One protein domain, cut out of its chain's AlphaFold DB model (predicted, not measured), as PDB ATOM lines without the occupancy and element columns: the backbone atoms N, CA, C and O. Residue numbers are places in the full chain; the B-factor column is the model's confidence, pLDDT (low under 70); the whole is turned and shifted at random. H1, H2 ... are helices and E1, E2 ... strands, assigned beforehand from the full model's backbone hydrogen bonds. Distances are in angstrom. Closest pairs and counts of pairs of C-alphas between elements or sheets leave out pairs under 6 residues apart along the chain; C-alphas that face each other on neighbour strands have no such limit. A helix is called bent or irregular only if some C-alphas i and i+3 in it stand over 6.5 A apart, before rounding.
ATOM      1  N   GLU A 527     255.483 208.425 227.117       90.06
ATOM      2  CA  GLU A 527     256.257 207.481 226.322       90.06
ATOM      3  C   GLU A 527     256.263 206.114 227.017       90.06
ATOM      4  O   GLU A 527     256.303 206.023 228.243       90.06
ATOM      5  N   VAL A 528     256.173 205.047 226.224       88.81
ATOM      6  CA  VAL A 528     256.537 203.690 226.642       88.81
ATOM      7  C   VAL A 528     257.841 203.404 225.926       88.81
ATOM      8  O   VAL A 528     257.860 203.311 224.702       88.81
ATOM      9  N   THR A 529     258.922 203.351 226.688       85.75
ATOM     10  CA  THR A 529     260.285 203.181 226.175       85.75
ATOM     11  C   THR A 529     260.705 201.723 226.166       85.75
ATOM     12  O   THR A 529     261.549 201.338 225.363       85.75
ATOM     13  N   PHE A 530     260.092 200.904 227.023       85.44
ATOM     14  CA  PHE A 530     260.253 199.456 227.030       85.44
ATOM     15  C   PHE A 530     258.961 198.781 227.506       85.44
ATOM     16  O   PHE A 530     258.356 199.212 228.494       85.44
ATOM     17  N   GLY A 531     258.540 197.712 226.834       84.19
ATOM     18  CA  GLY A 531     257.245 197.070 227.058       84.19
ATOM     19  C   GLY A 531     256.297 197.236 225.872       84.19
ATOM     20  O   GLY A 531     256.595 197.906 224.884       84.19
ATOM     21  N   THR A 532     255.121 196.624 225.972       82.38
ATOM     22  CA  THR A 532     254.160 196.533 224.853       82.38
ATOM     23  C   THR A 532     252.945 197.456 225.006       82.38
ATOM     24  O   THR A 532     251.990 197.378 224.226       82.38
ATOM     25  N   GLY A 533     252.958 198.333 226.015       78.56
ATOM     26  CA  GLY A 533     251.888 199.292 226.288       78.56
ATOM     27  C   GLY A 533     251.767 200.412 225.250       78.56
ATOM     28  O   GLY A 533     252.608 200.593 224.373       78.56
ATOM     29  N   THR A 534     250.707 201.216 225.364       76.31
ATOM     30  CA  THR A 534     250.503 202.415 224.535       76.31
ATOM     31  C   THR A 534     250.549 203.682 225.381       76.31
ATOM     32  O   THR A 534     249.797 203.850 226.340       76.31
ATOM     33  N   ALA A 535     251.395 204.635 224.989       74.75
ATOM     34  CA  ALA A 535     251.634 205.861 225.751       74.75
ATOM     35  C   ALA A 535     250.485 206.896 225.714       74.75
ATOM     36  O   ALA A 535     250.575 207.957 226.324       74.75
ATOM     37  N   THR A 536     249.376 206.612 225.026       69.19
ATOM     38  CA  THR A 536     248.275 207.570 224.834       69.19
ATOM     39  C   THR A 536     247.364 207.746 226.056       69.19
ATOM     40  O   THR A 536     246.508 208.631 226.038       69.19
ATOM     41  N   ASN A 537     247.531 206.948 227.120       74.81
ATOM     42  CA  ASN A 537     246.589 206.880 228.248       74.81
ATOM     43  C   ASN A 537     247.144 207.369 229.603       74.81
ATOM     44  O   ASN A 537     246.618 207.031 230.662       74.81
ATOM     45  N   CYS A 538     248.192 208.192 229.611       86.50
ATOM     46  CA  CYS A 538     248.741 208.738 230.860       86.50
ATOM     47  C   CYS A 538     247.848 209.805 231.533       86.50
ATOM     48  O   CYS A 538     248.239 210.380 232.544       86.50
ATOM     49  N   THR A 539     246.636 210.071 231.028       91.00
ATOM     50  CA  THR A 539     245.590 210.787 231.787       91.00
ATOM     51  C   THR A 539     245.262 210.090 233.100       91.00
ATOM     52  O   THR A 539     244.959 210.760 234.080       91.00
ATOM     53  N   ASN A 540     245.405 208.763 233.133       89.88
ATOM     54  CA  ASN A 540     245.173 207.932 234.310       89.88
ATOM     55  C   ASN A 540     246.226 208.112 235.412       89.88
ATOM     56  O   ASN A 540     246.201 207.367 236.371       89.88
ATOM     57  N   THR A 541     247.164 209.052 235.268       92.62
ATOM     58  CA  THR A 541     248.200 209.331 236.273       92.62
ATOM     59  C   THR A 541     247.973 210.626 237.053       92.62
ATOM     60  O   THR A 541     248.817 211.037 237.847       92.62
ATOM     61  N   ARG A 542     246.852 211.311 236.796       91.19
ATOM     62  CA  ARG A 542     246.567 212.656 237.319       91.19
ATOM     63  C   ARG A 542     245.758 212.634 238.607       91.19
ATOM     64  O   ARG A 542     245.920 213.515 239.448       91.19
ATOM     65  N   ASP A 543     244.864 211.660 238.734       89.06
ATOM     66  CA  ASP A 543     243.937 211.547 239.850       89.06
ATOM     67  C   ASP A 543     244.548 210.694 240.961       89.06
ATOM     68  O   ASP A 543     245.146 209.655 240.704       89.06
ATOM     69  N   LEU A 544     244.365 211.119 242.207       91.62
ATOM     70  CA  LEU A 544     244.680 210.298 243.367       91.62
ATOM     71  C   LEU A 544     243.504 210.358 244.331       91.62
ATOM     72  O   LEU A 544     243.314 211.351 245.031       91.62
ATOM     73  N   ASP A 545     242.724 209.283 244.345       89.75
ATOM     74  CA  ASP A 545     241.675 209.024 245.328       89.75
ATOM     75  C   ASP A 545     241.931 207.627 245.929       89.75
ATOM     76  O   ASP A 545     241.955 206.634 245.189       89.75
ATOM     77  N   PRO A 546     242.189 207.511 247.243       82.94
ATOM     78  CA  PRO A 546     242.412 206.229 247.902       82.94
ATOM     79  C   PRO A 546     241.112 205.437 248.114       82.94
ATOM     80  O   PRO A 546     241.186 204.248 248.409       82.94
ATOM     81  N   THR A 547     239.933 206.057 247.965       83.19
ATOM     82  CA  THR A 547     238.629 205.384 248.144       83.19
ATOM     83  C   THR A 547     237.958 205.001 246.825       83.19
ATOM     84  O   THR A 547     236.984 204.245 246.811       83.19
ATOM     85  N   GLY A 548     238.472 205.523 245.712       79.50
ATOM     86  CA  GLY A 548     237.979 205.257 244.369       79.50
ATOM     87  C   GLY A 548     238.460 203.925 243.788       79.50
ATOM     88  O   GLY A 548     239.272 203.202 244.360       79.50
ATOM     89  N   THR A 549     237.967 203.605 242.591       79.06
ATOM     90  CA  THR A 549     238.562 202.537 241.775       79.06
ATOM     91  C   THR A 549     239.838 203.064 241.131       79.06
ATOM     92  O   THR A 549     239.791 204.085 240.448       79.06
ATOM     93  N   THR A 550     240.957 202.365 241.322       79.69
ATOM     94  CA  THR A 550     242.221 202.673 240.644       79.69
ATOM     95  C   THR A 550     242.046 202.656 239.127       79.69
ATOM     96  O   THR A 550     241.638 201.643 238.552       79.69
ATOM     97  N   ASN A 551     242.421 203.760 238.483       83.81
ATOM     98  CA  ASN A 551     242.632 203.845 237.044       83.81
ATOM     99  C   ASN A 551     244.128 204.004 236.818       83.81
ATOM    100  O   ASN A 551     244.746 204.825 237.475       83.81
ATOM    101  N   ALA A 552     244.710 203.240 235.897       87.81
ATOM    102  CA  ALA A 552     246.154 203.263 235.710       87.81
ATOM    103  C   ALA A 552     246.576 203.449 234.254       87.81
ATOM    104  O   ALA A 552     245.890 203.021 233.319       87.81
ATOM    105  N   PHE A 553     247.735 204.074 234.067       91.19
ATOM    106  CA  PHE A 553     248.528 203.945 232.856       91.19
ATOM    107  C   PHE A 553     249.341 202.653 232.964       91.19
ATOM    108  O   PHE A 553     250.331 202.576 233.692       91.19
ATOM    109  N   ALA A 554     248.838 201.634 232.272       89.56
ATOM    110  CA  ALA A 554     249.372 200.284 232.284       89.56
ATOM    111  C   ALA A 554     250.434 200.092 231.199       89.56
ATOM    112  O   ALA A 554     250.207 200.439 230.034       89.56
ATOM    113  N   ASN A 555     251.551 199.476 231.566       88.88
ATOM    114  CA  ASN A 555     252.588 199.041 230.647       88.88
ATOM    115  C   ASN A 555     252.909 197.556 230.890       88.88
ATOM    116  O   ASN A 555     253.583 197.218 231.871       88.88
ATOM    117  N   PRO A 556     252.395 196.654 230.035       88.12
ATOM    118  CA  PRO A 556     252.778 195.253 230.061       88.12
ATOM    119  C   PRO A 556     254.263 195.103 229.733       88.12
ATOM    120  O   PRO A 556     254.759 195.704 228.773       88.12
ATOM    121  N   ALA A 557     254.954 194.299 230.532       85.75
ATOM    122  CA  ALA A 557     256.353 193.982 230.336       85.75
ATOM    123  C   ALA A 557     256.584 193.271 229.000       85.75
ATOM    124  O   ALA A 557     255.690 192.633 228.438       85.75
ATOM    125  N   GLU A 558     257.797 193.422 228.489       81.56
ATOM    126  CA  GLU A 558     258.296 192.688 227.334       81.56
ATOM    127  C   GLU A 558     259.421 191.755 227.784       81.56
ATOM    128  O   GLU A 558     260.204 192.100 228.673       81.56
ATOM    129  N   ASP A 559     259.486 190.582 227.154       79.31
ATOM    130  CA  ASP A 559     260.584 189.634 227.311       79.31
ATOM    131  C   ASP A 559     261.861 190.190 226.660       79.31
ATOM    132  O   ASP A 559     261.942 190.387 225.441       79.31
ATOM    133  N   GLU A 560     262.897 190.397 227.466       74.75
ATOM    134  CA  GLU A 560     264.228 190.712 226.985       74.75
ATOM    135  C   GLU A 560     264.776 189.550 226.143       74.75
ATOM    136  O   GLU A 560     264.680 188.366 226.477       74.75
ATOM    137  N   SER A 561     265.332 189.892 224.985       68.69
ATOM    138  CA  SER A 561     265.880 188.945 224.024       68.69
ATOM    139  C   SER A 561     267.162 189.500 223.416       68.69
ATOM    140  O   SER A 561     267.345 190.709 223.298       68.69
ATOM    141  N   ALA A 562     268.007 188.621 222.874       62.16
ATOM    142  CA  ALA A 562     269.216 189.024 222.146       62.16
ATOM    143  C   ALA A 562     268.950 189.883 220.883       62.16
ATOM    144  O   ALA A 562     269.893 190.357 220.248       62.16
ATOM    145  N   SER A 563     267.683 190.046 220.478       56.81
ATOM    146  CA  SER A 563     267.241 190.910 219.373       56.81
ATOM    147  C   SER A 563     266.572 192.215 219.821       56.81
ATOM    148  O   SER A 563     266.306 193.081 218.980       56.81
ATOM    149  N   THR A 564     266.302 192.376 221.115       62.66
ATOM    150  CA  THR A 564     265.731 193.602 221.684       62.66
ATOM    151  C   THR A 564     266.796 194.707 221.585       62.66
ATOM    152  O   THR A 564     267.970 194.465 221.852       62.66
ATOM    153  N   GLY A 565     266.450 195.893 221.065       53.94
ATOM    154  CA  GLY A 565     267.434 196.935 220.706       53.94
ATOM    155  C   GLY A 565     267.969 196.908 219.261       53.94
ATOM    156  O   GLY A 565     268.678 197.829 218.853       53.94
ATOM    157  N   ALA A 566     267.641 195.899 218.441       47.19
ATOM    158  CA  ALA A 566     268.123 195.817 217.058       47.19
ATOM    159  C   ALA A 566     267.258 196.644 216.076       47.19
ATOM    160  O   ALA A 566     266.403 196.107 215.373       47.19
ATOM    161  N   GLY A 567     267.512 197.955 215.996       49.19
ATOM    162  CA  GLY A 567     266.883 198.885 215.041       49.19
ATOM    163  C   GLY A 567     266.033 199.980 215.701       49.19
ATOM    164  O   GLY A 567     265.699 199.893 216.879       49.19
ATOM    165  N   GLU A 568     265.667 201.018 214.935       49.81
ATOM    166  CA  GLU A 568     264.919 202.190 215.444       49.81
ATOM    167  C   GLU A 568     263.567 201.818 216.078       49.81
ATOM    168  O   GLU A 568     263.134 202.466 217.021       49.81
ATOM    169  N   ALA A 569     262.927 200.740 215.611       50.66
ATOM    170  CA  ALA A 569     261.645 200.269 216.137       50.66
ATOM    171  C   ALA A 569     261.734 199.611 217.529       50.66
ATOM    172  O   ALA A 569     260.709 199.495 218.187       50.66
ATOM    173  N   ASN A 570     262.933 199.205 217.968       57.16
ATOM    174  CA  ASN A 570     263.176 198.523 219.248       57.16
ATOM    175  C   ASN A 570     264.169 199.307 220.133       57.16
ATOM    176  O   ASN A 570     264.817 198.729 221.008       57.16
ATOM    177  N   SER A 571     264.366 200.599 219.849       63.03
ATOM    178  CA  SER A 571     265.287 201.463 220.591       63.03
ATOM    179  C   SER A 571     264.664 201.900 221.919       63.03
ATOM    180  O   SER A 571     263.537 202.377 221.935       63.03
ATOM    181  N   HIS A 572     265.413 201.758 223.011       73.81
ATOM    182  CA  HIS A 572     265.036 202.152 224.373       73.81
ATOM    183  C   HIS A 572     266.152 203.008 224.991       73.81
ATOM    184  O   HIS A 572     267.277 203.022 224.471       73.81
ATOM    185  N   TYR A 573     265.880 203.744 226.077       76.44
ATOM    186  CA  TYR A 573     266.956 204.460 226.768       76.44
ATOM    187  C   TYR A 573     267.867 203.464 227.482       76.44
ATOM    188  O   TYR A 573     267.444 202.399 227.931       76.44
ATOM    189  N   ALA A 574     269.138 203.834 227.634       71.00
ATOM    190  CA  ALA A 574     270.055 203.061 228.458       71.00
ATOM    191  C   ALA A 574     269.451 202.833 229.859       71.00
ATOM    192  O   ALA A 574     268.898 203.759 230.467       71.00
ATOM    193  N   MET A 575     269.590 201.608 230.376       73.06
ATOM    194  CA  MET A 575     269.076 201.190 231.689       73.06
ATOM    195  C   MET A 575     267.541 201.150 231.804       73.06
ATOM    196  O   MET A 575     267.019 201.163 232.925       73.06
ATOM    197  N   ASP A 576     266.804 201.162 230.688       76.12
ATOM    198  CA  ASP A 576     265.383 200.788 230.694       76.12
ATOM    199  C   ASP A 576     265.197 199.267 230.872       76.12
ATOM    200  O   ASP A 576     264.187 198.848 231.439       76.12
ATOM    201  N   ASN A 577     266.197 198.466 230.473       70.19
ATOM    202  CA  ASN A 577     266.393 197.075 230.897       70.19
ATOM    203  C   ASN A 577     267.274 196.998 232.167       70.19
ATOM    204  O   ASN A 577     267.697 198.027 232.704       70.19
ATOM    205  N   GLU A 578     267.542 195.792 232.681       61.50
ATOM    206  CA  GLU A 578     268.142 195.593 234.013       61.50
ATOM    207  C   GLU A 578     269.569 196.145 234.214       61.50
ATOM    208  O   GLU A 578     270.004 196.180 235.364       61.50
ATOM    209  N   SER A 579     270.238 196.661 233.166       55.25
ATOM    210  CA  SER A 579     271.628 197.178 233.074       55.25
ATOM    211  C   SER A 579     272.635 196.310 232.309       55.25
ATOM    212  O   SER A 579     273.676 196.825 231.888       55.25
ATOM    213  N   THR A 580     272.315 195.051 232.016       54.47
ATOM    214  CA  THR A 580     273.076 194.171 231.127       54.47
ATOM    215  C   THR A 580     272.175 193.524 230.072       54.47
ATOM    216  O   THR A 580     271.063 193.136 230.373       54.47
ATOM    217  N   PRO A 581     272.596 193.403 228.802       54.28
ATOM    218  CA  PRO A 581     271.902 192.526 227.867       54.28
ATOM    219  C   PRO A 581     272.205 191.076 228.269       54.28
ATOM    220  O   PRO A 581     273.251 190.543 227.876       54.28
ATOM    221  N   ASP A 582     271.361 190.448 229.089       60.50
ATOM    222  CA  ASP A 582     271.528 189.029 229.410       60.50
ATOM    223  C   ASP A 582     270.939 188.136 228.300       60.50
ATOM    224  O   ASP A 582     269.986 188.441 227.586       60.50
ATOM    225  N   THR A 583     271.578 186.988 228.116       57.19
ATOM    226  CA  THR A 583     271.115 185.854 227.315       57.19
ATOM    227  C   THR A 583     269.929 185.111 227.937       57.19
ATOM    228  O   THR A 583     269.373 184.211 227.296       57.19
ATOM    229  N   THR A 584     269.562 185.454 229.171       67.75
ATOM    230  CA  THR A 584     268.397 184.939 229.886       67.75
ATOM    231  C   THR A 584     267.157 185.729 229.464       67.75
ATOM    232  O   THR A 584     267.189 186.948 229.396       67.75
ATOM    233  N   VAL A 585     266.065 185.033 229.131       73.94
ATOM    234  CA  VAL A 585     264.790 185.696 228.813       73.94
ATOM    235  C   VAL A 585     264.125 186.096 230.128       73.94
ATOM    236  O   VAL A 585     263.695 185.223 230.895       73.94
ATOM    237  N   GLU A 586     264.056 187.398 230.374       79.25
ATOM    238  CA  GLU A 586     263.510 188.030 231.582       79.25
ATOM    239  C   GLU A 586     262.551 189.159 231.200       79.25
ATOM    240  O   GLU A 586     262.625 189.690 230.098       79.25
ATOM    241  N   GLU A 587     261.649 189.543 232.098       81.50
ATOM    242  CA  GLU A 587     260.673 190.606 231.836       81.50
ATOM    243  C   GLU A 587     261.157 191.961 232.347       81.50
ATOM    244  O   GLU A 587     261.510 192.107 233.524       81.50
ATOM    245  N   ALA A 588     261.076 192.974 231.483       84.44
ATOM    246  CA  ALA A 588     261.343 194.361 231.833       84.44
ATOM    247  C   ALA A 588     260.315 195.317 231.218       84.44
ATOM    248  O   ALA A 588     259.536 194.990 230.319       84.44
ATOM    249  N   THR A 589     260.287 196.530 231.755       87.38
ATOM    250  CA  THR A 589     259.364 197.594 231.364       87.38
ATOM    251  C   THR A 589     259.883 198.958 231.808       87.38
ATOM    252  O   THR A 589     260.520 199.085 232.864       87.38
ATOM    253  N   SER A 590     259.605 199.975 230.995       89.12
ATOM    254  CA  SER A 590     259.916 201.374 231.262       89.12
ATOM    255  C   SER A 590     258.910 202.281 230.556       89.12
ATOM    256  O   SER A 590     258.521 202.057 229.405       89.12
ATOM    257  N   SER A 591     258.431 203.289 231.273       91.31
ATOM    258  CA  SER A 591     257.530 204.311 230.736       91.31
ATOM    259  C   SER A 591     257.739 205.633 231.451       91.31
ATOM    260  O   SER A 591     258.157 205.666 232.609       91.31
ATOM    261  N   ASN A 592     257.439 206.730 230.770       91.50
ATOM    262  CA  ASN A 592     257.819 208.067 231.187       91.50
ATOM    263  C   ASN A 592     256.725 209.087 230.879       91.50
ATOM    264  O   ASN A 592     255.975 208.981 229.909       91.50
ATOM    265  N   VAL A 593     256.633 210.086 231.751       94.75
ATOM    266  CA  VAL A 593     255.596 211.115 231.762       94.75
ATOM    267  C   VAL A 593     256.272 212.474 231.913       94.75
ATOM    268  O   VAL A 593     257.160 212.645 232.750       94.75
ATOM    269  N   SER A 594     255.861 213.445 231.094       95.12
ATOM    270  CA  SER A 594     256.351 214.825 231.182       95.12
ATOM    271  C   SER A 594     255.357 215.740 231.897       95.12
ATOM    272  O   SER A 594     254.140 215.614 231.734       95.12
ATOM    273  N   PHE A 595     255.886 216.720 232.625       96.38
ATOM    274  CA  PHE A 595     255.128 217.657 233.452       96.38
ATOM    275  C   PHE A 595     255.456 219.099 233.066       96.38
ATOM    276  O   PHE A 595     256.626 219.398 232.825       96.38
ATOM    277  N   PRO A 596     254.464 220.006 233.021       96.25
ATOM    278  CA  PRO A 596     254.722 221.424 232.807       96.25
ATOM    279  C   PRO A 596     255.346 222.044 234.064       96.25
ATOM    280  O   PRO A 596     254.701 222.119 235.113       96.25
ATOM    281  N   VAL A 597     256.589 222.509 233.957       95.81
ATOM    282  CA  VAL A 597     257.323 223.185 235.035       95.81
ATOM    283  C   VAL A 597     258.165 224.296 234.422       95.81
ATOM    284  O   VAL A 597     259.138 224.042 233.722       95.81
ATOM    285  N   THR A 598     257.777 225.540 234.680       93.81
ATOM    286  CA  THR A 598     258.548 226.725 234.291       93.81
ATOM    287  C   THR A 598     259.227 227.281 235.531       93.81
ATOM    288  O   THR A 598     258.542 227.649 236.489       93.81
ATOM    289  N   VAL A 599     260.555 227.374 235.507       89.75
ATOM    290  CA  VAL A 599     261.308 228.031 236.581       89.75
ATOM    291  C   VAL A 599     260.910 229.513 236.622       89.75
ATOM    292  O   VAL A 599     260.906 230.159 235.570       89.75
ATOM    293  N   PRO A 600     260.546 230.072 237.792       87.50
ATOM    294  CA  PRO A 600     260.254 231.495 237.903       87.50
ATOM    295  C   PRO A 600     261.425 232.367 237.424       87.50
ATOM    296  O   PRO A 600     262.591 232.018 237.593       87.50
ATOM    297  N   THR A 601     261.122 233.528 236.845       79.69
ATOM    298  CA  THR A 601     262.155 234.485 236.423       79.69
ATOM    299  C   THR A 601     263.017 234.901 237.615       79.69
ATOM    300  O   THR A 601     262.485 235.181 238.690       79.69
ATOM    301  N   ASN A 602     264.335 234.980 237.412       74.12
ATOM    302  CA  ASN A 602     265.320 235.292 238.451       74.12
ATOM    303  C   ASN A 602     265.274 234.317 239.636       74.12
ATOM    304  O   ASN A 602     265.461 234.736 240.774       74.12
ATOM    305  N   ALA A 603     264.987 233.038 239.400       80.75
ATOM    306  CA  ALA A 603     265.026 232.021 240.440       80.75
ATOM    307  C   ALA A 603     266.109 230.974 240.175       80.75
ATOM    308  O   ALA A 603     266.343 230.577 239.034       80.75
ATOM    309  N   ALA A 604     266.731 230.504 241.253       82.56
ATOM    310  CA  ALA A 604     267.560 229.308 241.251       82.56
ATOM    311  C   ALA A 604     266.767 228.162 241.885       82.56
ATOM    312  O   ALA A 604     266.165 228.336 242.948       82.56
ATOM    313  N   VAL A 605     266.753 227.004 241.231       88.00
ATOM    314  CA  VAL A 605     266.100 225.799 241.754       88.00
ATOM    315  C   VAL A 605     267.017 225.160 242.789       88.00
ATOM    316  O   VAL A 605     268.215 225.037 242.564       88.00
ATOM    317  N   VAL A 606     266.456 224.794 243.940       88.12
ATOM    318  CA  VAL A 606     267.212 224.292 245.104       88.12
ATOM    319  C   VAL A 606     266.741 222.922 245.582       88.12
ATOM    320  O   VAL A 606     267.408 222.302 246.405       88.12
ATOM    321  N   GLY A 607     265.616 222.428 245.065       89.50
ATOM    322  CA  GLY A 607     265.107 221.099 245.383       89.50
ATOM    323  C   GLY A 607     263.980 220.670 244.454       89.50
ATOM    324  O   GLY A 607     263.320 221.505 243.830       89.50
ATOM    325  N   LEU A 608     263.769 219.359 244.368       91.62
ATOM    326  CA  LEU A 608     262.697 218.733 243.601       91.62
ATOM    327  C   LEU A 608     261.806 217.914 244.525       91.62
ATOM    328  O   LEU A 608     262.278 217.056 245.276       91.62
ATOM    329  N   HIS A 609     260.504 218.099 244.379       93.44
ATOM    330  CA  HIS A 609     259.500 217.290 245.044       93.44
ATOM    331  C   HIS A 609     258.805 216.380 244.038       93.44
ATOM    332  O   HIS A 609     258.611 216.717 242.871       93.44
ATOM    333  N   TYR A 610     258.417 215.202 244.501       93.12
ATOM    334  CA  TYR A 610     257.705 214.217 243.701       93.12
ATOM    335  C   TYR A 610     256.731 213.454 244.584       93.12
ATOM    336  O   TYR A 610     256.934 213.340 245.793       93.12
ATOM    337  N   ALA A 611     255.686 212.911 243.973       93.81
ATOM    338  CA  ALA A 611     254.779 211.969 244.612       93.81
ATOM    339  C   ALA A 611     254.255 210.984 243.567       93.81
ATOM    340  O   ALA A 611     253.945 211.384 242.448       93.81
ATOM    341  N   GLY A 612     254.148 209.707 243.924       93.00
ATOM    342  CA  GLY A 612     253.680 208.670 243.015       93.00
ATOM    343  C   GLY A 612     252.986 207.510 243.721       93.00
ATOM    344  O   GLY A 612     253.297 207.187 244.871       93.00
ATOM    345  N   ARG A 613     252.047 206.887 243.001       93.38
ATOM    346  CA  ARG A 613     251.393 205.618 243.349       93.38
ATOM    347  C   ARG A 613     251.532 204.665 242.170       93.38
ATOM    348  O   ARG A 613     251.014 204.947 241.088       93.38
ATOM    349  N   PHE A 614     252.235 203.556 242.366       92.56
ATOM    350  CA  PHE A 614     252.535 202.604 241.294       92.56
ATOM    351  C   PHE A 614     252.780 201.188 241.820       92.56
ATOM    352  O   PHE A 614     252.919 200.973 243.023       92.56
ATOM    353  N   ILE A 615     252.829 200.219 240.908       90.69
ATOM    354  CA  ILE A 615     253.056 198.793 241.186       90.69
ATOM    355  C   ILE A 615     253.920 198.164 240.081       90.69
ATOM    356  O   ILE A 615     253.840 198.580 238.922       90.69
ATOM    357  N   GLY A 616     254.741 197.176 240.455       86.94
ATOM    358  CA  GLY A 616     255.647 196.438 239.566       86.94
ATOM    359  C   GLY A 616     254.973 195.352 238.721       86.94
ATOM    360  O   GLY A 616     255.293 195.195 237.550       86.94
ATOM    361  N   GLY A 617     253.987 194.649 239.274       78.12
ATOM    362  CA  GLY A 617     253.238 193.616 238.568       78.12
ATOM    363  C   GLY A 617     251.875 193.333 239.187       78.12
ATOM    364  O   GLY A 617     251.629 193.547 240.376       78.12
ATOM    365  N   SER A 618     250.949 192.879 238.346       63.50
ATOM    366  CA  SER A 618     249.578 192.570 238.729       63.50
ATOM    367  C   SER A 618     249.433 191.106 239.178       63.50
ATOM    368  O   SER A 618     248.858 190.293 238.452       63.50
ATOM    369  N   ASN A 619     249.853 190.819 240.417       54.22
ATOM    370  CA  ASN A 619     249.458 189.669 241.253       54.22
ATOM    371  C   ASN A 619     250.265 188.346 241.190       54.22
ATOM    372  O   ASN A 619     249.643 187.287 241.322       54.22
ATOM    373  N   GLN A 620     251.601 188.338 241.105       55.84
ATOM    374  CA  GLN A 620     252.416 187.155 241.466       55.84
ATOM    375  C   GLN A 620     253.704 187.499 242.243       55.84
ATOM    376  O   GLN A 620     254.309 188.552 242.088       55.84
ATOM    377  N   ALA A 621     254.170 186.576 243.096       49.69
ATOM    378  CA  ALA A 621     255.379 186.754 243.922       49.69
ATOM    379  C   ALA A 621     256.712 186.713 243.132       49.69
ATOM    380  O   ALA A 621     257.775 186.890 243.720       49.69
ATOM    381  N   THR A 622     256.654 186.458 241.822       56.88
ATOM    382  CA  THR A 622     257.785 186.441 240.874       56.88
ATOM    383  C   THR A 622     257.746 187.619 239.890       56.88
ATOM    384  O   THR A 622     258.426 187.582 238.864       56.88
ATOM    385  N   ASP A 623     256.919 188.627 240.181       68.06
ATOM    386  CA  ASP A 623     256.759 189.834 239.371       68.06
ATOM    387  C   ASP A 623     257.985 190.755 239.462       68.06
ATOM    388  O   ASP A 623     258.728 190.754 240.449       68.06
ATOM    389  N   LEU A 624     258.179 191.562 238.420       84.06
ATOM    390  CA  LEU A 624     259.268 192.532 238.328       84.06
ATOM    391  C   LEU A 624     259.153 193.635 239.400       84.06
ATOM    392  O   LEU A 624     258.066 193.963 239.882       84.06
ATOM    393  N   THR A 625     260.285 194.238 239.766       89.56
ATOM    394  CA  THR A 625     260.347 195.366 240.712       89.56
ATOM    395  C   THR A 625     260.640 196.666 239.979       89.56
ATOM    396  O   THR A 625     261.608 196.740 239.222       89.56
ATOM    397  N   VAL A 626     259.866 197.718 240.252       90.50
ATOM    398  CA  VAL A 626     260.018 199.041 239.628       90.50
ATOM    399  C   VAL A 626     260.367 200.159 240.599       90.50
ATOM    400  O   VAL A 626     260.056 200.081 241.786       90.50
ATOM    401  N   GLN A 627     260.949 201.231 240.063       91.81
ATOM    402  CA  GLN A 627     261.220 202.480 240.776       91.81
ATOM    403  C   GLN A 627     261.097 203.692 239.848       91.81
ATOM    404  O   GLN A 627     261.362 203.592 238.643       91.81
ATOM    405  N   MET A 628     260.726 204.840 240.417       92.81
ATOM    406  CA  MET A 628     260.717 206.104 239.690       92.81
ATOM    407  C   MET A 628     262.135 206.637 239.453       92.81
ATOM    408  O   MET A 628     263.067 206.363 240.211       92.81
ATOM    409  N   GLY A 629     262.294 207.459 238.421       90.50
ATOM    410  CA  GLY A 629     263.491 208.263 238.220       90.50
ATOM    411  C   GLY A 629     263.190 209.572 237.504       90.50
ATOM    412  O   GLY A 629     262.385 209.596 236.577       90.50
ATOM    413  N   VAL A 630     263.836 210.654 237.925       91.31
ATOM    414  CA  VAL A 630     263.754 211.976 237.291       91.31
ATOM    415  C   VAL A 630     264.827 212.098 236.213       91.31
ATOM    416  O   VAL A 630     265.957 211.641 236.395       91.31
ATOM    417  N   LYS A 631     264.474 212.668 235.062       89.94
ATOM    418  CA  LYS A 631     265.409 212.846 233.947       89.94
ATOM    419  C   LYS A 631     266.408 213.950 234.263       89.94
ATOM    420  O   LYS A 631     265.997 215.007 234.725       89.94
ATOM    421  N   ASP A 632     267.683 213.701 234.010       87.00
ATOM    422  CA  ASP A 632     268.771 214.677 234.078       87.00
ATOM    423  C   ASP A 632     269.086 215.175 232.657       87.00
ATOM    424  O   ASP A 632     269.397 214.386 231.756       87.00
ATOM    425  N   PHE A 633     268.968 216.485 232.443       82.88
ATOM    426  CA  PHE A 633     269.188 217.153 231.164       82.88
ATOM    427  C   PHE A 633     270.622 217.707 230.996       82.88
ATOM    428  O   PHE A 633     270.937 218.211 229.914       82.88
ATOM    429  N   ALA A 634     271.521 217.573 231.983       70.88
ATOM    430  CA  ALA A 634     272.910 218.066 231.933       70.88
ATOM    431  C   ALA A 634     273.806 217.358 230.894       70.88
ATOM    432  O   ALA A 634     274.858 217.870 230.498       70.88
ATOM    433  N   GLY A 635     273.370 216.202 230.386       51.16
ATOM    434  CA  GLY A 635     274.084 215.363 229.413       51.16
ATOM    435  C   GLY A 635     274.378 215.955 228.037       51.16
ATOM    436  O   GLY A 635     274.948 215.270 227.191       51.16
ATOM    437  N   LEU A 636     273.961 217.191 227.768       42.50
ATOM    438  CA  LEU A 636     274.237 217.880 226.505       42.50
ATOM    439  C   LEU A 636     275.662 218.459 226.438       42.50
ATOM    440  O   LEU A 636     276.145 218.726 225.338       42.50
ATOM    441  N   THR A 637     276.354 218.624 227.574       38.88
ATOM    442  CA  THR A 637     277.711 219.211 227.630       38.88
ATOM    443  C   THR A 637     278.729 218.414 228.450       38.88
ATOM    444  O   THR A 637     279.928 218.656 228.310       38.88
ATOM    445  N   THR A 638     278.307 217.434 229.255       35.34
ATOM    446  CA  THR A 638     279.210 216.520 229.979       35.34
ATOM    447  C   THR A 638     278.770 215.066 229.800       35.34
ATOM    448  O   THR A 638     277.623 214.794 229.458       35.34
ATOM    449  N   ALA A 639     279.683 214.111 230.003       39.66
ATOM    450  CA  ALA A 639     279.437 212.673 229.821       39.66
ATOM    451  C   ALA A 639     278.404 212.064 230.804       39.66
ATOM    452  O   ALA A 639     278.143 210.864 230.747       39.66
ATOM    453  N   THR A 640     277.813 212.878 231.683       44.97
ATOM    454  CA  THR A 640     276.926 212.479 232.782       44.97
ATOM    455  C   THR A 640     275.501 212.986 232.521       44.97
ATOM    456  O   THR A 640     274.987 213.825 233.240       44.97
ATOM    457  N   GLY A 641     274.872 212.532 231.436       59.28
ATOM    458  CA  GLY A 641     273.429 212.690 231.208       59.28
ATOM    459  C   GLY A 641     272.683 211.396 231.472       59.28
ATOM    460  O   GLY A 641     273.203 210.327 231.147       59.28
ATOM    461  N   GLY A 642     271.456 211.458 232.000       79.31
ATOM    462  CA  GLY A 642     270.680 210.242 232.236       79.31
ATOM    463  C   GLY A 642     269.447 210.415 233.114       79.31
ATOM    464  O   GLY A 642     268.574 211.237 232.846       79.31
ATOM    465  N   TRP A 643     269.342 209.562 234.130       84.75
ATOM    466  CA  TRP A 643     268.187 209.472 235.016       84.75
ATOM    467  C   TRP A 643     268.641 209.232 236.448       84.75
ATOM    468  O   TRP A 643     269.393 208.288 236.700       84.75
ATOM    469  N   THR A 644     268.088 209.993 237.383       87.12
ATOM    470  CA  THR A 644     268.330 209.814 238.814       87.12
ATOM    471  C   THR A 644     267.152 209.093 239.452       87.12
ATOM    472  O   THR A 644     266.013 209.540 239.333       87.12
ATOM    473  N   GLN A 645     267.402 207.960 240.111       87.69
ATOM    474  CA  GLN A 645     266.362 207.212 240.822       87.69
ATOM    475  C   GLN A 645     265.833 207.994 242.022       87.69
ATOM    476  O   GLN A 645     266.601 208.604 242.761       87.69
ATOM    477  N   VAL A 646     264.518 207.940 242.226       87.69
ATOM    478  CA  VAL A 646     263.837 208.613 243.336       87.69
ATOM    479  C   VAL A 646     262.715 207.741 243.902       87.69
ATOM    480  O   VAL A 646     262.121 206.924 243.199       87.69
ATOM    481  N   GLY A 647     262.393 207.944 245.179       86.94
ATOM    482  CA  GLY A 647     261.300 207.249 245.860       86.94
ATOM    483  C   GLY A 647     261.555 205.765 246.146       86.94
ATOM    484  O   GLY A 647     262.647 205.240 245.925       86.94
ATOM    485  N   GLY A 648     260.529 205.096 246.673       86.25
ATOM    486  CA  GLY A 648     260.556 203.665 246.991       86.25
ATOM    487  C   GLY A 648     260.405 202.752 245.769       86.25
ATOM    488  O   GLY A 648     260.068 203.197 244.673       86.25
ATOM    489  N   THR A 649     260.633 201.455 245.968       90.88
ATOM    490  CA  THR A 649     260.441 200.410 244.949       90.88
ATOM    491  C   THR A 649     259.108 199.682 245.137       90.88
ATOM    492  O   THR A 649     258.671 199.507 246.274       90.88
ATOM    493  N   ALA A 650     258.496 199.184 244.061       91.25
ATOM    494  CA  ALA A 650     257.263 198.389 244.118       91.25
ATOM    495  C   ALA A 650     257.390 197.070 243.347       91.25
ATOM    496  O   ALA A 650     257.916 197.064 242.238       91.25
ATOM    497  N   THR A 651     256.846 195.983 243.904       89.38
ATOM    498  CA  THR A 651     256.806 194.655 243.261       89.38
ATOM    499  C   THR A 651     255.352 194.223 243.031       89.38
ATOM    500  O   THR A 651     254.835 194.425 241.943       89.38
ATOM    501  N   PHE A 652     254.635 193.742 244.054       83.75
ATOM    502  CA  PHE A 652     253.304 193.114 243.901       83.75
ATOM    503  C   PHE A 652     252.141 193.859 244.590       83.75
ATOM    504  O   PHE A 652     251.010 193.385 244.564       83.75
ATOM    505  N   ASN A 653     252.398 195.021 245.201       85.56
ATOM    506  CA  ASN A 653     251.379 195.898 245.789       85.56
ATOM    507  C   ASN A 653     251.576 197.333 245.299       85.56
ATOM    508  O   ASN A 653     252.705 197.732 245.004       85.56
ATOM    509  N   TYR A 654     250.496 198.118 245.274       87.44
ATOM    510  CA  TYR A 654     250.619 199.560 245.089       87.44
ATOM    511  C   TYR A 654     251.441 200.155 246.229       87.44
ATOM    512  O   TYR A 654     251.092 200.016 247.402       87.44
ATOM    513  N   VAL A 655     252.525 200.826 245.863       88.06
ATOM    514  CA  VAL A 655     253.365 201.589 246.777       88.06
ATOM    515  C   VAL A 655     253.081 203.061 246.561       88.06
ATOM    516  O   VAL A 655     253.020 203.539 245.428       88.06
ATOM    517  N   TYR A 656     252.922 203.770 247.673       88.81
ATOM    518  CA  TYR A 656     252.899 205.222 247.705       88.81
ATOM    519  C   TYR A 656     254.263 205.716 248.143       88.81
ATOM    520  O   TYR A 656     254.829 205.226 249.119       88.81
ATOM    521  N   THR A 657     254.777 206.713 247.443       88.56
ATOM    522  CA  THR A 657     256.054 207.329 247.776       88.56
ATOM    523  C   THR A 657     256.010 208.801 247.407       88.56
ATOM    524  O   THR A 657     255.478 209.175 246.365       88.56
ATOM    525  N   ASP A 658     256.591 209.643 248.250       89.94
ATOM    526  CA  ASP A 658     256.744 211.071 247.981       89.94
ATOM    527  C   ASP A 658     258.051 211.594 248.579       89.94
ATOM    528  O   ASP A 658     258.666 210.936 249.413       89.94
ATOM    529  N   SER A 659     258.487 212.772 248.146       86.19
ATOM    530  CA  SER A 659     259.767 213.360 248.554       86.19
ATOM    531  C   SER A 659     259.889 213.670 250.050       86.19
ATOM    532  O   SER A 659     260.996 213.923 250.505       86.19
ATOM    533  N   ILE A 660     258.786 213.680 250.809       84.50
ATOM    534  CA  ILE A 660     258.807 213.902 252.261       84.50
ATOM    535  C   ILE A 660     258.947 212.566 252.987       84.50
ATOM    536  O   ILE A 660     259.834 212.406 253.816       84.50
ATOM    537  N   THR A 661     258.123 211.573 252.651       79.81
ATOM    538  CA  THR A 661     258.114 210.289 253.381       79.81
ATOM    539  C   THR A 661     259.087 209.233 252.852       79.81
ATOM    540  O   THR A 661     259.378 208.276 253.562       79.81
ATOM    541  N   ALA A 662     259.600 209.373 251.625       67.94
ATOM    542  CA  ALA A 662     260.454 208.362 250.993       67.94
ATOM    543  C   ALA A 662     261.956 208.521 251.260       67.94
ATOM    544  O   ALA A 662     262.721 207.601 250.975       67.94
ATOM    545  N   LEU A 663     262.393 209.677 251.758       55.12
ATOM    546  CA  LEU A 663     263.791 209.919 252.092       55.12
ATOM    547  C   LEU A 663     263.997 209.662 253.583       55.12
ATOM    548  O   LEU A 663     263.315 210.243 254.427       55.12
ATOM    549  N   ALA A 664     264.948 208.784 253.905       46.38
ATOM    550  CA  ALA A 664     265.407 208.603 255.271       46.38
ATOM    551  C   ALA A 664     265.994 209.928 255.785       46.38
ATOM    552  O   ALA A 664     267.009 210.389 255.281       46.38
ATOM    553  N   ALA A 665     265.342 210.509 256.789       42.41
ATOM    554  CA  ALA A 665     265.887 211.385 257.828       42.41
ATOM    555  C   ALA A 665     266.610 212.707 257.488       42.41
ATOM    556  O   ALA A 665     266.670 213.546 258.382       42.41
ATOM    557  N   THR A 666     267.137 212.961 256.285       45.59
ATOM    558  CA  THR A 666     268.150 214.030 256.123       45.59
ATOM    559  C   THR A 666     267.829 215.167 255.154       45.59
ATOM    560  O   THR A 666     268.563 216.153 255.163       45.59
ATOM    561  N   LEU A 667     266.749 215.130 254.358       57.75
ATOM    562  CA  LEU A 667     266.519 216.158 253.321       57.75
ATOM    563  C   LEU A 667     265.042 216.592 253.174       57.75
ATOM    564  O   LEU A 667     264.324 216.067 252.325       57.75
ATOM    565  N   PRO A 668     264.572 217.609 253.927       60.88
ATOM    566  CA  PRO A 668     263.216 218.175 253.788       60.88
ATOM    567  C   PRO A 668     262.989 218.926 252.459       60.88
ATOM    568  O   PRO A 668     261.870 219.337 252.170       60.88
ATOM    569  N   LEU A 669     264.046 219.103 251.662       70.56
ATOM    570  CA  LEU A 669     264.057 219.775 250.360       70.56
ATOM    571  C   LEU A 669     263.703 218.842 249.187       70.56
ATOM    572  O   LEU A 669     263.792 219.240 248.027       70.56
ATOM    573  N   GLY A 670     263.351 217.588 249.480       79.75
ATOM    574  CA  GLY A 670     263.234 216.551 248.466       79.75
ATOM    575  C   GLY A 670     264.595 216.211 247.858       79.75
ATOM    576  O   GLY A 670     265.598 216.125 248.566       79.75
ATOM    577  N   TYR A 671     264.639 215.981 246.548       84.94
ATOM    578  CA  TYR A 671     265.887 215.665 245.857       84.94
ATOM    579  C   TYR A 671     266.682 216.946 245.546       84.94
ATOM    580  O   TYR A 671     266.157 217.861 244.916       84.94
ATOM    581  N   ILE A 672     267.950 216.995 245.972       80.88
ATOM    582  CA  ILE A 672     268.815 218.193 245.910       80.88
ATOM    583  C   ILE A 672     270.129 217.992 245.135       80.88
ATOM    584  O   ILE A 672     271.008 218.850 245.188       80.88
ATOM    585  N   GLY A 673     270.317 216.859 244.456       80.44
ATOM    586  CA  GLY A 673     271.523 216.631 243.654       80.44
ATOM    587  C   GLY A 673     271.434 217.378 242.327       80.44
ATOM    588  O   GLY A 673     270.788 216.872 241.421       80.44
ATOM    589  N   ASN A 674     272.046 218.561 242.220       81.25
ATOM    590  CA  ASN A 674     271.957 219.452 241.048       81.25
ATOM    591  C   ASN A 674     270.509 219.576 240.514       81.25
ATOM    592  O   ASN A 674     270.209 219.191 239.382       81.25
ATOM    593  N   PRO A 675     269.553 220.024 241.347       85.88
ATOM    594  CA  PRO A 675     268.127 219.977 241.028       85.88
ATOM    595  C   PRO A 675     267.761 220.786 239.771       85.88
ATOM    596  O   PRO A 675     266.792 220.461 239.089       85.88
ATOM    597  N   GLU A 676     268.538 221.814 239.438       84.44
ATOM    598  CA  GLU A 676     268.416 222.612 238.218       84.44
ATOM    599  C   GLU A 676     268.592 221.798 236.933       84.44
ATOM    600  O   GLU A 676     267.972 222.122 235.918       84.44
ATOM    601  N   ASP A 677     269.375 220.720 236.975       85.69
ATOM    602  CA  ASP A 677     269.654 219.879 235.810       85.69
ATOM    603  C   ASP A 677     268.461 218.988 235.439       85.69
ATOM    604  O   ASP A 677     268.371 218.473 234.327       85.69
ATOM    605  N   HIS A 678     267.485 218.849 236.334       89.50
ATOM    606  CA  HIS A 678     266.294 218.030 236.125       89.50
ATOM    607  C   HIS A 678     265.124 218.776 235.475       89.50
ATOM    608  O   HIS A 678     264.016 218.234 235.365       89.50
ATOM    609  N   ILE A 679     265.353 220.013 235.031       90.12
ATOM    610  CA  ILE A 679     264.346 220.847 234.380       90.12
ATOM    611  C   ILE A 679     264.845 221.248 232.997       90.12
ATOM    612  O   ILE A 679     265.856 221.926 232.835       90.12
ATOM    613  N   ASP A 680     264.073 220.890 231.979       89.50
ATOM    614  CA  ASP A 680     264.230 221.435 230.640       89.50
ATOM    615  C   ASP A 680     263.689 222.868 230.631       89.50
ATOM    616  O   ASP A 680     262.499 223.107 230.407       89.50
ATOM    617  N   THR A 681     264.571 223.834 230.886       84.81
ATOM    618  CA  THR A 681     264.244 225.268 230.902       84.81
ATOM    619  C   THR A 681     263.871 225.820 229.527       84.81
ATOM    620  O   THR A 681     263.401 226.949 229.428       84.81
ATOM    621  N   THR A 682     264.071 225.053 228.455       84.69
ATOM    622  CA  THR A 682     263.678 225.467 227.102       84.69
ATOM    623  C   THR A 682     262.217 225.187 226.862       84.69
ATOM    624  O   THR A 682     261.452 226.056 226.446       84.69
ATOM    625  N   ASN A 683     261.837 223.934 227.100       88.06
ATOM    626  CA  ASN A 683     260.486 223.463 226.849       88.06
ATOM    627  C   ASN A 683     259.592 223.625 228.081       88.06
ATOM    628  O   ASN A 683     258.394 223.353 227.990       88.06
ATOM    629  N   ASN A 684     260.164 224.092 229.198       92.38
ATOM    630  CA  ASN A 684     259.535 224.279 230.502       92.38
ATOM    631  C   ASN A 684     258.924 222.983 231.033       92.38
ATOM    632  O   ASN A 684     257.709 222.888 231.265       92.38
ATOM    633  N   ARG A 685     259.764 221.948 231.153       92.56
ATOM    634  CA  ARG A 685     259.322 220.590 231.488       92.56
ATOM    635  C   ARG A 685     260.229 219.885 232.481       92.56
ATOM    636  O   ARG A 685     261.445 219.996 232.421       92.56
ATOM    637  N   MET A 686     259.611 219.050 233.307       94.38
ATOM    638  CA  MET A 686     260.271 217.943 234.001       94.38
ATOM    639  C   MET A 686     259.799 216.619 233.401       94.38
ATOM    640  O   MET A 686     258.713 216.550 232.817       94.38
ATOM    641  N   ASN A 687     260.587 215.557 233.547       93.88
ATOM    642  CA  ASN A 687     260.213 214.228 233.075       93.88
ATOM    643  C   ASN A 687     260.555 213.163 234.121       93.88
ATOM    644  O   ASN A 687     261.639 213.188 234.706       93.88
ATOM    645  N   VAL A 688     259.617 212.246 234.354       94.56
ATOM    646  CA  VAL A 688     259.774 211.130 235.289       94.56
ATOM    647  C   VAL A 688     259.510 209.823 234.559       94.56
ATOM    648  O   VAL A 688     258.511 209.709 233.849       94.56
ATOM    649  N   ARG A 689     260.369 208.825 234.774       92.75
ATOM    650  CA  ARG A 689     260.154 207.435 234.358       92.75
ATOM    651  C   ARG A 689     259.801 206.537 235.532       92.75
ATOM    652  O   ARG A 689     260.188 206.826 236.658       92.75
ATOM    653  N   LEU A 690     259.154 205.419 235.242       92.25
ATOM    654  CA  LEU A 690     259.043 204.240 236.091       92.25
ATOM    655  C   LEU A 690     259.663 203.115 235.298       92.25
ATOM    656  O   LEU A 690     259.218 202.830 234.186       92.25
ATOM    657  N   ARG A 691     260.702 202.518 235.863       89.31
ATOM    658  CA  ARG A 691     261.475 201.488 235.188       89.31
ATOM    659  C   ARG A 691     261.673 200.276 236.067       89.31
ATOM    660  O   ARG A 691     261.605 200.373 237.293       89.31
ATOM    661  N   THR A 692     262.008 199.171 235.424       88.38
ATOM    662  CA  THR A 692     262.440 197.947 236.093       88.38
ATOM    663  C   THR A 692     263.790 198.164 236.784       88.38
ATOM    664  O   THR A 692     264.700 198.790 236.245       88.38
ATOM    665  N   THR A 693     263.895 197.679 238.018       86.81
ATOM    666  CA  THR A 693     265.107 197.681 238.858       86.81
ATOM    667  C   THR A 693     265.521 196.272 239.271       86.81
ATOM    668  O   THR A 693     266.691 196.046 239.552       86.81
ATOM    669  N   ALA A 694     264.579 195.327 239.257       87.25
ATOM    670  CA  ALA A 694     264.846 193.896 239.256       87.25
ATOM    671  C   ALA A 694     263.869 193.232 238.281       87.25
ATOM    672  O   ALA A 694     262.661 193.473 238.376       87.25
ATOM    673  N   ALA A 695     264.395 192.454 237.339       81.94
ATOM    674  CA  ALA A 695     263.613 191.831 236.281       81.94
ATOM    675  C   ALA A 695     262.644 190.764 236.810       81.94
ATOM    676  O   ALA A 695     262.847 190.168 237.873       81.94
ATOM    677  N   GLY A 696     261.567 190.549 236.057       79.12
ATOM    678  CA  GLY A 696     260.598 189.482 236.299       79.12
ATOM    679  C   GLY A 696     260.962 188.198 235.555       79.12
ATOM    680  O   GLY A 696     261.805 188.179 234.662       79.12
ATOM    681  N   THR A 697     260.293 187.096 235.888       78.38
ATOM    682  CA  THR A 697     260.417 185.853 235.106       78.38
ATOM    683  C   THR A 697     259.686 185.978 233.768       78.38
ATOM    684  O   THR A 697     258.553 186.438 233.790       78.38
ATOM    685  N   SER A 698     260.214 185.421 232.673       72.25
ATOM    686  CA  SER A 698     259.604 185.378 231.314       72.25
ATOM    687  C   SER A 698     258.265 184.641 231.156       72.25
ATOM    688  O   SER A 698     257.788 184.364 230.058       72.25
ATOM    689  N   THR A 699     257.650 184.233 232.263       71.12
ATOM    690  CA  THR A 699     256.304 183.642 232.275       71.12
ATOM    691  C   THR A 699     255.289 184.506 233.019       71.12
ATOM    692  O   THR A 699     254.117 184.132 233.077       71.12
ATOM    693  N   GLY A 700     255.725 185.614 233.624       65.94
ATOM    694  CA  GLY A 700     254.912 186.449 234.509       65.94
ATOM    695  C   GLY A 700     253.898 187.311 233.761       65.94
ATOM    696  O   GLY A 700     252.800 187.534 234.265       65.94
ATOM    697  N   ASN A 701     254.235 187.731 232.541       76.31
ATOM    698  CA  ASN A 701     253.604 188.801 231.771       76.31
ATOM    699  C   ASN A 701     253.188 189.968 232.676       76.31
ATOM    700  O   ASN A 701     252.033 190.413 232.656       76.31
ATOM    701  N   ALA A 702     254.113 190.413 233.528       83.56
ATOM    702  CA  ALA A 702     253.833 191.423 234.533       83.56
ATOM    703  C   ALA A 702     253.360 192.720 233.865       83.56
ATOM    704  O   ALA A 702     253.852 193.133 232.819       83.56
ATOM    705  N   THR A 703     252.375 193.380 234.466       87.06
ATOM    706  CA  THR A 703     251.910 194.697 234.019       87.06
ATOM    707  C   THR A 703     252.215 195.722 235.094       87.06
ATOM    708  O   THR A 703     251.668 195.642 236.196       87.06
ATOM    709  N   THR A 704     253.064 196.695 234.759       89.31
ATOM    710  CA  THR A 704     253.287 197.859 235.621       89.31
ATOM    711  C   THR A 704     252.178 198.860 235.442       89.31
ATOM    712  O   THR A 704     251.687 199.062 234.336       89.31
ATOM    713  N   ASN A 705     251.797 199.510 236.534       90.00
ATOM    714  CA  ASN A 705     250.729 200.494 236.523       90.00
ATOM    715  C   ASN A 705     251.190 201.755 237.240       90.00
ATOM    716  O   ASN A 705     251.550 201.708 238.419       90.00
ATOM    717  N   TRP A 706     251.097 202.882 236.542       90.88
ATOM    718  CA  TRP A 706     251.054 204.196 237.163       90.88
ATOM    719  C   TRP A 706     249.615 204.548 237.492       90.88
ATOM    720  O   TRP A 706     248.803 204.705 236.585       90.88
ATOM    721  N   ASP A 707     249.310 204.710 238.766       91.94
ATOM    722  CA  ASP A 707     248.016 205.229 239.212       91.94
ATOM    723  C   ASP A 707     248.103 206.742 239.438       91.94
ATOM    724  O   ASP A 707     247.202 207.500 239.112       91.94
ATOM    725  N   PHE A 708     249.255 207.213 239.921       94.38
ATOM    726  CA  PHE A 708     249.492 208.635 240.120       94.38
ATOM    727  C   PHE A 708     250.966 208.995 239.953       94.38
ATOM    728  O   PHE A 708     251.833 208.253 240.427       94.38
ATOM    729  N   ILE A 709     251.244 210.146 239.337       94.94
ATOM    730  CA  ILE A 709     252.563 210.784 239.373       94.94
ATOM    731  C   ILE A 709     252.460 212.313 239.324       94.94
ATOM    732  O   ILE A 709     251.673 212.898 238.578       94.94
ATOM    733  N   PHE A 710     253.293 212.957 240.129       95.38
ATOM    734  CA  PHE A 710     253.324 214.391 240.364       95.38
ATOM    735  C   PHE A 710     254.763 214.867 240.574       95.38
ATOM    736  O   PHE A 710     255.575 214.155 241.173       95.38
ATOM    737  N   THR A 711     255.060 216.092 240.135       96.00
ATOM    738  CA  THR A 711     256.347 216.764 240.372       96.00
ATOM    739  C   THR A 711     256.151 218.199 240.843       96.00
ATOM    740  O   THR A 711     255.146 218.838 240.529       96.00
ATOM    741  N   SER A 712     257.116 218.707 241.600       96.31
ATOM    742  CA  SER A 712     257.208 220.107 241.985       96.31
ATOM    743  C   SER A 712     258.660 220.513 242.229       96.31
ATOM    744  O   SER A 712     259.562 219.674 242.227       96.31
ATOM    745  N   ILE A 713     258.885 221.806 242.419       94.69
ATOM    746  CA  ILE A 713     260.196 222.404 242.645       94.69
ATOM    747  C   ILE A 713     260.172 223.277 243.896       94.69
ATOM    748  O   ILE A 713     259.125 223.786 244.303       94.69
ATOM    749  N   SER A 714     261.352 223.468 244.461       93.19
ATOM    750  CA  SER A 714     261.654 224.476 245.471       93.19
ATOM    751  C   SER A 714     262.725 225.398 244.909       93.19
ATOM    752  O   SER A 714     263.617 224.955 244.178       93.19
ATOM    753  N   TRP A 715     262.626 226.693 245.193       91.88
ATOM    754  CA  TRP A 715     263.491 227.703 244.585       91.88
ATOM    755  C   TRP A 715     263.799 228.849 245.543       91.88
ATOM    756  O   TRP A 715     263.206 228.993 246.610       91.88
ATOM    757  N   VAL A 716     264.739 229.692 245.142       88.44
ATOM    758  CA  VAL A 716     264.993 230.993 245.763       88.44
ATOM    759  C   VAL A 716     265.009 232.054 244.689       88.44
ATOM    760  O   VAL A 716     265.519 231.807 243.593       88.44
ATOM    761  N   TYR A 717     264.483 233.240 244.990       83.12
ATOM    762  CA  TYR A 717     264.724 234.367 244.106       83.12
ATOM    763  C   TYR A 717     266.158 234.826 244.269       83.12
ATOM    764  O   TYR A 717     266.644 235.122 245.356       83.12
TER     765      TYR A 717
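What this domain is: This is residues 527 to 717 of the 934 residues of an uncharacterized protein of Candidatus Woesebacteria bacterium RIFCSPLOWO2_01_FULL_39_10b (UniProt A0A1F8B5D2). Two strongly twisted antiparallel sheets lie face to face as a sandwich, with E1, E4, E9, E6 and E7 in one and E2, E10, E5 and E8 in the other. H1 lies beside E2 and E10 and over E1 and E4, while H2 lies by E5 and E6. The printed part has 191 residues, mostly strand by class, with under half in named elements; these run E1 H1 E2 E3 E4 E5 E6 E7 E8 H2 E9 E10. It is compact and rounded, with a radius of gyration of the C-alphas of 16.7 A and spans of 53 by 44 by 33 A.

Where its parts are: Begin with the five-strand sheet: find C-alpha 527 at (256.257, 207.481, 226.322), where E1, residues 527 to 530, begins. Strand beside strand after E1, this sheet then runs through E4, residues 590 to 596, 20.8 A; E9, residues 685 to 694, 28.3 A; E6, residues 625 to 632, 22.1 A; and E7, residues 642 to 650, 21.5 A, which bends by 80 degrees at residue 647. In the other sheet look for E2, residues 553 to 556; E10, 703 to 717, 42.9 A, ending at C-alpha 717 at (264.724, 234.367, 244.106); E5, 603 to 615, 35.3 A; and E8, 655 to 658. E3 is residues 586 to 588, H1 535 to 541 and H2 675 to 678.

How they stand to each other: In the first sheet, N 593 of E4 is 2.8 A from O 688 of E9, and N 629 of E6 is 2.8 A from O 689 of E9. E6 and E7 form a hairpin, with N 630 and O 644 at 2.8 A; N 527 of E1 and O 592 of E4 are at 2.9 A. In the second, look at N 609 of E5 and O 712 of E10, 2.8 A; N 553 of E2 and O 706 of E10, 2.8 A; and N 612 of E5 and O 657 of E8, 2.8 A. The facing parts of the sheets are 7.9 A centre to centre, their strands at 31 degrees. H1 is on both sheets, at the second one's level; its closest C-alphas to E10 are Thr 541 and Phe 708, 4.1 A. H1 is irregular, with C-alphas 536 and 539 8.1 A apart; 0 of its 3 O i to N i+4 pairs are within hydrogen-bond range, against 2 of 4 O i to N i+3 pairs, and H2 is too short for an O i to N i+4 pair. H2 is on both sheets, its C-alpha of Glu 676 5.3 A from that of Val 605 in E5. E3 pairs with no named strand and runs on into E4 at 7 degrees.

The domain as a whole: The farthest C-alphas, Asn 602 and Thr 699, are 52.8 A apart. The printed part has no cut. The links H1 to E2, E2 to E3 and E8 to H2 are long. Mean pLDDT of the printed part is 79.8; look for values under 70 at, among others, residues 561 to 571 and 635 to 641.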